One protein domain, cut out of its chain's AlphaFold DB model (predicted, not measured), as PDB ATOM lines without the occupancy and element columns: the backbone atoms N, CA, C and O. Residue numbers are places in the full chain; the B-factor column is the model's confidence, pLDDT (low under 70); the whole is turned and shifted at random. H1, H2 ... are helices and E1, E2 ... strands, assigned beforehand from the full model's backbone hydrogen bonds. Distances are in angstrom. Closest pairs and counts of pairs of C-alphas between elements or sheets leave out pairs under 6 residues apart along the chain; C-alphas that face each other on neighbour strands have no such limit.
ATOM      1  N   GLY A  51       8.202  38.562 -55.814       87.31
ATOM      2  CA  GLY A  51       9.035  39.748 -55.864       87.31
ATOM      3  C   GLY A  51       8.522  40.845 -54.932       87.31
ATOM      4  O   GLY A  51       7.390  40.833 -54.451       87.31
ATOM      5  N   LYS A  52       9.352  41.874 -54.725       82.50
ATOM      6  CA  LYS A  52       8.956  43.061 -53.952       82.50
ATOM      7  C   LYS A  52       7.702  43.729 -54.535       82.50
ATOM      8  O   LYS A  52       6.849  44.167 -53.774       82.50
ATOM      9  N   SER A  53       7.579  43.782 -55.862       84.44
ATOM     10  CA  SER A  53       6.429  44.365 -56.568       84.44
ATOM     11  C   SER A  53       5.104  43.678 -56.251       84.44
ATOM     12  O   SER A  53       4.078  44.347 -56.244       84.44
ATOM     13  N   ASP A  54       5.117  42.377 -55.955       87.31
ATOM     14  CA  ASP A  54       3.895  41.629 -55.639       87.31
ATOM     15  C   ASP A  54       3.354  41.986 -54.249       87.31
ATOM     16  O   ASP A  54       2.147  41.896 -54.010       87.31
ATOM     17  N   LEU A  55       4.255  42.412 -53.354       87.44
ATOM     18  CA  LEU A  55       3.977  42.733 -51.958       87.44
ATOM     19  C   LEU A  55       3.619  44.200 -51.729       87.44
ATOM     20  O   LEU A  55       2.912  44.489 -50.768       87.44
ATOM     21  N   LEU A  56       4.109  45.124 -52.558       83.75
ATOM     22  CA  LEU A  56       3.874  46.555 -52.356       83.75
ATOM     23  C   LEU A  56       2.372  46.874 -52.326       83.75
ATOM     24  O   LEU A  56       1.600  46.387 -53.150       83.75
ATOM     25  N   GLY A  57       1.974  47.705 -51.360       80.75
ATOM     26  CA  GLY A  57       0.637  48.285 -51.315       80.75
ATOM     27  C   GLY A  57       0.410  49.282 -52.455       80.75
ATOM     28  O   GLY A  57       1.340  49.678 -53.156       80.75
ATOM     29  N   GLU A  58      -0.839  49.712 -52.624       82.31
ATOM     30  CA  GLU A  58      -1.257  50.572 -53.744       82.31
ATOM     31  C   GLU A  58      -0.613  51.968 -53.725       82.31
ATOM     32  O   GLU A  58      -0.495  52.617 -54.763       82.31
ATOM     33  N   GLN A  59      -0.179  52.431 -52.550       84.44
ATOM     34  CA  GLN A  59       0.390  53.761 -52.345       84.44
ATOM     35  C   GLN A  59       1.469  53.759 -51.249       84.44
ATOM     36  O   GLN A  59       1.492  52.856 -50.405       84.44
ATOM     37  N   PRO A  60       2.366  54.765 -51.219       81.19
ATOM     38  CA  PRO A  60       3.349  54.910 -50.148       81.19
ATOM     39  C   PRO A  60       2.687  54.914 -48.763       81.19
ATOM     40  O   PRO A  60       1.700  55.610 -48.540       81.19
ATOM     41  N   GLY A  61       3.227  54.125 -47.832       77.75
ATOM     42  CA  GLY A  61       2.694  53.995 -46.471       77.75
ATOM     43  C   GLY A  61       1.518  53.022 -46.318       77.75
ATOM     44  O   GLY A  61       1.159  52.703 -45.186       77.75
ATOM     45  N   ALA A  62       0.953  52.495 -47.410       83.25
ATOM     46  CA  ALA A  62      -0.002  51.393 -47.320       83.25
ATOM     47  C   ALA A  62       0.705  50.101 -46.860       83.25
ATOM     48  O   ALA A  62       1.836  49.844 -47.290       83.25
ATOM     49  N   PRO A  63       0.058  49.271 -46.017       84.25
ATOM     50  CA  PRO A  63       0.566  47.946 -45.691       84.25
ATOM     51  C   PRO A  63       0.826  47.105 -46.940       84.25
ATOM     52  O   PRO A  63       0.169  47.270 -47.971       84.25
ATOM     53  N   ALA A  64       1.787  46.187 -46.839       87.56
ATOM     54  CA  ALA A  64       2.007  45.203 -47.886       87.56
ATOM     55  C   ALA A  64       0.731  44.379 -48.134       87.56
ATOM     56  O   ALA A  64       0.012  44.056 -47.189       87.56
ATOM     57  N   ARG A  65       0.502  43.950 -49.380       89.12
ATOM     58  CA  ARG A  65      -0.649  43.115 -49.797       89.12
ATOM     59  C   ARG A  65      -0.736  41.760 -49.079       89.12
ATOM     60  O   ARG A  65      -1.726  41.046 -49.215       89.12
ATOM     61  N   LEU A  66       0.320  41.398 -48.354       90.62
ATOM     62  CA  LEU A  66       0.365  40.249 -47.458       90.62
ATOM     63  C   LEU A  66      -0.565  40.419 -46.242       90.62
ATOM     64  O   LEU A  66      -1.155  39.448 -45.782       90.62
ATOM     65  N   PHE A  67      -0.718  41.641 -45.728       91.25
ATOM     66  CA  PHE A  67      -1.542  41.920 -44.554       91.25
ATOM     67  C   PHE A  67      -2.995  42.143 -44.980       91.25
ATOM     68  O   PHE A  67      -3.314  43.163 -45.588       91.25
ATOM     69  N   HIS A  68      -3.858  41.166 -44.698       88.62
ATOM     70  CA  HIS A  68      -5.247  41.132 -45.169       88.62
ATOM     71  C   HIS A  68      -6.295  41.078 -44.045       88.62
ATOM     72  O   HIS A  68      -7.485  41.035 -44.348       88.62
ATOM     73  N   LEU A  69      -5.873  41.033 -42.776       91.50
ATOM     74  CA  LEU A  69      -6.787  41.048 -41.634       91.50
ATOM     75  C   LEU A  69      -7.253  42.479 -41.341       91.50
ATOM     76  O   LEU A  69      -6.640  43.456 -41.783       91.50
ATOM     77  N   ASP A  70      -8.310  42.597 -40.543       91.88
ATOM     78  CA  ASP A  70      -8.728  43.886 -40.006       91.88
ATOM     79  C   ASP A  70      -7.647  44.467 -39.082       91.88
ATOM     80  O   ASP A  70      -6.876  43.752 -38.437       91.88
ATOM     81  N   LYS A  71      -7.561  45.801 -39.033       89.56
ATOM     82  CA  LYS A  71      -6.467  46.511 -38.348       89.56
ATOM     83  C   LYS A  71      -6.340  46.165 -36.864       89.56
ATOM     84  O   LYS A  71      -5.238  46.210 -36.332       89.56
ATOM     85  N   ASP A  72      -7.453  45.854 -36.213       94.50
ATOM     86  CA  ASP A  72      -7.543  45.502 -34.794       94.50
ATOM     87  C   ASP A  72      -6.932  44.132 -34.454       94.50
ATOM     88  O   ASP A  72      -6.651  43.865 -33.288       94.50
ATOM     89  N   HIS A  73      -6.660  43.293 -35.456       95.00
ATOM     90  CA  HIS A  73      -5.959  42.021 -35.275       95.00
ATOM     91  C   HIS A  73      -4.436  42.190 -35.174       95.00
ATOM     92  O   HIS A  73      -3.738  41.285 -34.709       95.00
ATOM     93  N   TYR A  74      -3.907  43.342 -35.593       95.12
ATOM     94  CA  TYR A  74      -2.481  43.644 -35.543       95.12
ATOM     95  C   TYR A  74      -2.140  44.435 -34.279       95.12
ATOM     96  O   TYR A  74      -2.764  45.448 -33.974       95.12
ATOM     97  N   CYS A  75      -1.116  43.992 -33.548       94.38
ATOM     98  CA  CYS A  75      -0.699  44.614 -32.289       94.38
ATOM     99  C   CYS A  75       0.648  45.340 -32.384       94.38
ATOM    100  O   CYS A  75       1.007  46.079 -31.464       94.38
ATOM    101  N   ARG A  76       1.403  45.150 -33.476       91.81
ATOM    102  CA  ARG A  76       2.685  45.826 -33.707       91.81
ATOM    103  C   ARG A  76       2.841  46.299 -35.141       91.81
ATOM    104  O   ARG A  76       2.318  45.701 -36.076       91.81
ATOM    105  N   PHE A  77       3.603  47.378 -35.272       90.56
ATOM    106  CA  PHE A  77       3.979  47.994 -36.531       90.56
ATOM    107  C   PHE A  77       5.499  48.131 -36.583       90.56
ATOM    108  O   PHE A  77       6.114  48.720 -35.694       90.56
ATOM    109  N   HIS A  78       6.081  47.631 -37.662       87.75
ATOM    110  CA  HIS A  78       7.468  47.829 -38.043       87.75
ATOM    111  C   HIS A  78       7.522  48.390 -39.463       87.75
ATOM    112  O   HIS A  78       6.553  48.334 -40.222       87.75
ATOM    113  N   GLN A  79       8.673  48.929 -39.854       86.06
ATOM    114  CA  GLN A  79       8.860  49.427 -41.208       86.06
ATOM    115  C   GLN A  79      10.262  49.110 -41.709       86.06
ATOM    116  O   GLN A  79      11.247  49.221 -40.981       86.06
ATOM    117  N   THR A  80      10.358  48.707 -42.972       82.19
ATOM    118  CA  THR A  80      11.657  48.502 -43.624       82.19
ATOM    119  C   THR A  80      12.354  49.843 -43.880       82.19
ATOM    120  O   THR A  80      11.696  50.849 -44.119       82.19
ATOM    121  N   SER A  81      13.690  49.871 -43.909       74.56
ATOM    122  CA  SER A  81      14.488  51.107 -44.040       74.56
ATOM    123  C   SER A  81      14.363  51.849 -45.381       74.56
ATOM    124  O   SER A  81      14.937  52.921 -45.542       74.56
ATOM    125  N   GLY A  82      13.633  51.308 -46.365       68.38
ATOM    126  CA  GLY A  82      13.342  52.013 -47.620       68.38
ATOM    127  C   GLY A  82      14.535  52.219 -48.562       68.38
ATOM    128  O   GLY A  82      14.485  53.088 -49.420       68.38
ATOM    129  N   SER A  83      15.601  51.418 -48.475       62.72
ATOM    130  CA  SER A  83      16.816  51.607 -49.300       62.72
ATOM    131  C   SER A  83      16.591  51.570 -50.826       62.72
ATOM    132  O   SER A  83      17.410  52.080 -51.587       62.72
ATOM    133  N   ARG A  84      15.481  50.979 -51.293       64.75
ATOM    134  CA  ARG A  84      15.013  51.019 -52.692       64.75
ATOM    135  C   ARG A  84      13.499  51.249 -52.724       64.75
ATOM    136  O   ARG A  84      12.738  50.282 -52.620       64.75
ATOM    137  N   GLY A  85      13.074  52.505 -52.850       71.25
ATOM    138  CA  GLY A  85      11.665  52.921 -52.857       71.25
ATOM    139  C   GLY A  85      11.169  53.351 -51.476       71.25
ATOM    140  O   GLY A  85      11.949  53.781 -50.638       71.25
ATOM    141  N   TRP A  86       9.869  53.240 -51.226       74.62
ATOM    142  CA  TRP A  86       9.292  53.671 -49.952       74.62
ATOM    143  C   TRP A  86       9.465  52.590 -48.872       74.62
ATOM    144  O   TRP A  86       9.357  51.395 -49.179       74.62
ATOM    145  N   PRO A  87       9.706  52.987 -47.613       80.69
ATOM    146  CA  PRO A  87       9.601  52.119 -46.447       80.69
ATOM    147  C   PRO A  87       8.270  51.336 -46.418       80.69
ATOM    148  O   PRO A  87       7.189  51.918 -46.329       80.69
ATOM    149  N   MET A  88       8.345  50.007 -46.509       83.81
ATOM    150  CA  MET A  88       7.179  49.111 -46.479       83.81
ATOM    151  C   MET A  88       6.776  48.802 -45.029       83.81
ATOM    152  O   MET A  88       7.644  48.315 -44.291       83.81
ATOM    153  N   PRO A  89       5.513  49.054 -44.627       86.94
ATOM    154  CA  PRO A  89       4.979  48.616 -43.341       86.94
ATOM    155  C   PRO A  89       4.958  47.096 -43.206       86.94
ATOM    156  O   PRO A  89       4.622  46.388 -44.157       86.94
ATOM    157  N   VAL A  90       5.270  46.622 -42.007       87.44
ATOM    158  CA  VAL A  90       5.198  45.228 -41.569       87.44
ATOM    159  C   VAL A  90       4.343  45.201 -40.307       87.44
ATOM    160  O   VAL A  90       4.585  45.986 -39.391       87.44
ATOM    161  N   LEU A  91       3.317  44.356 -40.285       92.00
ATOM    162  CA  LEU A  91       2.361  44.258 -39.186       92.00
ATOM    163  C   LEU A  91       2.444  42.869 -38.562       92.00
ATOM    164  O   LEU A  91       2.495  41.883 -39.290       92.00
ATOM    165  N   ASP A  92       2.396  42.801 -37.237       93.19
ATOM    166  CA  ASP A  92       2.422  41.532 -36.508       93.19
ATOM    167  C   ASP A  92       1.146  41.396 -35.670       93.19
ATOM    168  O   ASP A  92       0.734  42.336 -34.976       93.19
ATOM    169  N   THR A  93       0.509  40.227 -35.729       95.69
ATOM    170  CA  THR A  93      -0.518  39.831 -34.757       95.69
ATOM    171  C   THR A  93       0.134  39.466 -33.418       95.69
ATOM    172  O   THR A  93       1.357  39.345 -33.295       95.69
ATOM    173  N   ALA A  94      -0.676  39.252 -32.377       95.81
ATOM    174  CA  ALA A  94      -0.156  38.775 -31.093       95.81
ATOM    175  C   ALA A  94       0.516  37.389 -31.205       95.81
ATOM    176  O   ALA A  94       1.495  37.120 -30.500       95.81
ATOM    177  N   GLU A  95       0.018  36.526 -32.096       95.19
ATOM    178  CA  GLU A  95       0.600  35.206 -32.357       95.19
ATOM    179  C   GLU A  95       1.940  35.333 -33.089       95.19
ATOM    180  O   GLU A  95       2.928  34.751 -32.634       95.19
ATOM    181  N   ASP A  96       2.012  36.171 -34.130       94.31
ATOM    182  CA  ASP A  96       3.253  36.433 -34.873       94.31
ATOM    183  C   ASP A  96       4.354  36.946 -33.942       94.31
ATOM    184  O   ASP A  96       5.486  36.458 -33.963       94.31
ATOM    185  N   TRP A  97       4.014  37.889 -33.056       92.81
ATOM    186  CA  TRP A  97       4.970  38.423 -32.091       92.81
ATOM    187  C   TRP A  97       5.443  37.373 -31.082       92.81
ATOM    188  O   TRP A  97       6.630  37.306 -30.756       92.81
ATOM    189  N   SER A  98       4.532  36.529 -30.595       95.06
ATOM    190  CA  SER A  98       4.884  35.442 -29.676       95.06
ATOM    191  C   SER A  98       5.827  34.441 -30.345       95.06
ATOM    192  O   SER A  98       6.810  34.015 -29.739       95.06
ATOM    193  N   TRP A  99       5.566  34.113 -31.611       94.81
ATOM    194  CA  TRP A  99       6.439  33.268 -32.418       94.81
ATOM    195  C   TRP A  99       7.812  33.916 -32.648       94.81
ATOM    196  O   TRP A  99       8.839  33.258 -32.487       94.81
ATOM    197  N   TRP A 100       7.855  35.220 -32.926       93.38
ATOM    198  CA  TRP A 100       9.103  35.965 -33.101       93.38
ATOM    199  C   TRP A 100       9.998  35.901 -31.855       93.38
ATOM    200  O   TRP A 100      11.199  35.650 -31.966       93.38
ATOM    201  N   LEU A 101       9.417  36.042 -30.659       91.88
ATOM    202  CA  LEU A 101      10.146  35.897 -29.393       91.88
ATOM    203  C   LEU A 101      10.676  34.472 -29.178       91.88
ATOM    204  O   LEU A 101      11.805  34.305 -28.721       91.88
ATOM    205  N   GLN A 102       9.908  33.444 -29.555       94.50
ATOM    206  CA  GLN A 102      10.385  32.056 -29.511       94.50
ATOM    207  C   GLN A 102      11.574  31.836 -30.453       94.50
ATOM    208  O   GLN A 102      12.523  31.146 -30.090       94.50
ATOM    209  N   CYS A 103      11.564  32.442 -31.642       93.81
ATOM    210  CA  CYS A 103      12.699  32.375 -32.559       93.81
ATOM    211  C   CYS A 103      13.960  33.022 -31.973       93.81
ATOM    212  O   CYS A 103      15.049  32.466 -32.116       93.81
ATOM    213  N   TRP A 104      13.817  34.155 -31.281       92.94
ATOM    214  CA  TRP A 104      14.940  34.816 -30.613       92.94
ATOM    215  C   TRP A 104      15.558  33.986 -29.499       92.94
ATOM    216  O   TRP A 104      16.771  34.070 -29.319       92.94
ATOM    217  N   GLN A 105      14.777  33.149 -28.810       93.25
ATOM    218  CA  GLN A 105      15.327  32.244 -27.803       93.25
ATOM    219  C   GLN A 105      16.446  31.377 -28.393       93.25
ATOM    220  O   GLN A 105      17.527  31.327 -27.826       93.25
ATOM    221  N   TYR A 106      16.251  30.802 -29.585       93.88
ATOM    222  CA  TYR A 106      17.288  29.991 -30.237       93.88
ATOM    223  C   TYR A 106      18.540  30.793 -30.620       93.88
ATOM    224  O   TYR A 106      19.639  30.245 -30.625       93.88
ATOM    225  N   VAL A 107      18.386  32.075 -30.963       94.00
ATOM    226  CA  VAL A 107      19.521  32.959 -31.279       94.00
ATOM    227  C   VAL A 107      20.320  33.275 -30.017       94.00
ATOM    228  O   VAL A 107      21.547  33.252 -30.058       94.00
ATOM    229  N   LEU A 108      19.636  33.546 -28.904       93.81
ATOM    230  CA  LEU A 108      20.265  33.799 -27.607       93.81
ATOM    231  C   LEU A 108      20.934  32.539 -27.050       93.81
ATOM    232  O   LEU A 108      22.069  32.622 -26.588       93.81
ATOM    233  N   ASP A 109      20.285  31.380 -27.185       94.25
ATOM    234  CA  ASP A 109      20.854  30.079 -26.820       94.25
ATOM    235  C   ASP A 109      22.131  29.797 -27.624       94.25
ATOM    236  O   ASP A 109      23.142  29.392 -27.064       94.25
ATOM    237  N   ALA A 110      22.122  30.054 -28.939       95.75
ATOM    238  CA  ALA A 110      23.298  29.875 -29.794       95.75
ATOM    239  C   ALA A 110      24.441  30.862 -29.488       95.75
ATOM    240  O   ALA A 110      25.573  30.629 -29.908       95.75
ATOM    241  N   ALA A 111      24.142  31.962 -28.796       95.25
ATOM    242  CA  ALA A 111      25.114  32.931 -28.303       95.25
ATOM    243  C   ALA A 111      25.521  32.673 -26.838       95.25
ATOM    244  O   ALA A 111      26.202  33.515 -26.256       95.25
ATOM    245  N   ASP A 112      25.097  31.544 -26.252       96.31
ATOM    246  CA  ASP A 112      25.340  31.145 -24.860       96.31
ATOM    247  C   ASP A 112      24.894  32.200 -23.824       96.31
ATOM    248  O   ASP A 112      25.455  32.302 -22.731       96.31
ATOM    249  N   VAL A 113      23.869  32.994 -24.155       95.81
ATOM    250  CA  VAL A 113      23.322  34.013 -23.251       95.81
ATOM    251  C   VAL A 113      22.539  33.348 -22.122       95.81
ATOM    252  O   VAL A 113      21.690  32.484 -22.337       95.81
ATOM    253  N   SER A 114      22.779  33.805 -20.901       95.56
ATOM    254  CA  SER A 114      22.118  33.365 -19.679       95.56
ATOM    255  C   SER A 114      21.328  34.495 -19.018       95.56
ATOM    256  O   SER A 114      21.447  35.672 -19.356       95.56
ATOM    257  N   SER A 115      20.551  34.156 -17.989       94.94
ATOM    258  CA  SER A 115      19.836  35.142 -17.169       94.94
ATOM    259  C   SER A 115      20.749  36.073 -16.358       94.94
ATOM    260  O   SER A 115      20.247  37.015 -15.751       94.94
ATOM    261  N   ASN A 116      22.057  35.795 -16.293       96.81
ATOM    262  CA  ASN A 116      23.033  36.629 -15.586       96.81
ATOM    263  C   ASN A 116      23.679  37.683 -16.496       96.81
ATOM    264  O   ASN A 116      24.402  38.551 -16.004       96.81
TER     265      ASN A 116
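What this domain is: This is residues 51 to 116 of the 128 residues of the protein "Phenylacetate--CoA ligase" of Rhodopirellula sallentina SM41 (UniProt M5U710). A small two-stranded hairpin, E1 and E2, and one long helix, H2, meet at a corner where E2 leads directly into H2; from there the helix runs away from the hairpin as an arm, and residues 106 to 112 stick out free. A short helix, H1, and a long looping stretch with no named element, residues 56 to 73, come before the hairpin and lie at its end of the model, away from the far end of H2. The printed part has 66 residues, with two named helices and two named strands in the order H1, E1, E2, H2, and the sheet, E1 - E2, is antiparallel. The class is mixed, helices and strands, with under half of the residues, 32 of the 66, in named elements. The whole is loose, with a radius of gyration of the C-alphas of 15.2 A, and elongated, spanning 46 by 29 by 19 A.

Where its parts are: Begin at C-alpha 52, at (8.956, 43.061, -53.952), where H1 starts; it holds residues 52 to 55. Next find C-alpha 74 at (-2.481, 43.644, -35.543), where E1 begins; it holds residues 74 to 79 and is 13.9 A long from first to last C-alpha. E2 holds residues 89 to 93 and is 13.5 A long. H2 holds residues 94 to 110, 25.1 A from first to last C-alpha, and ends with C-alpha 110 at (23.298, 29.875, -29.794).

How they stand to each other: Look first at the hairpin of E1 and E2, antiparallel neighbours with 153 degrees between their directions. The C-alphas of Arg 76 and Asp 92 face each other at 5.1 A. Within hydrogen-bond range you find N 78 and O 90 at 2.8 A, and N 92 and O 76 at 3.1 A. Go on to H2: its closest C-alpha pair with E1 is that of Cys 75 and Ala 94, 6.0 A apart, while their centres are 16.0 A apart. H1 is apart from E2 and from H2. In H2, 11 of 13 pairs of O i and N i+4 are within hydrogen-bond range; H1 is too short for such a pair.

The domain as a whole: The two C-alphas farthest apart are those of Glu 58 and Asn 116, 47.3 A. The printed part, residues 51 to 116, has no cut. The link from H1 to E1, with 18 residues, is long; that from E1 to E2, with 9 residues, is short; that from E2 to H2 is tight. The mean pLDDT of the printed part is 88.4, and confidence is low, under 70, at residues 82 to 84.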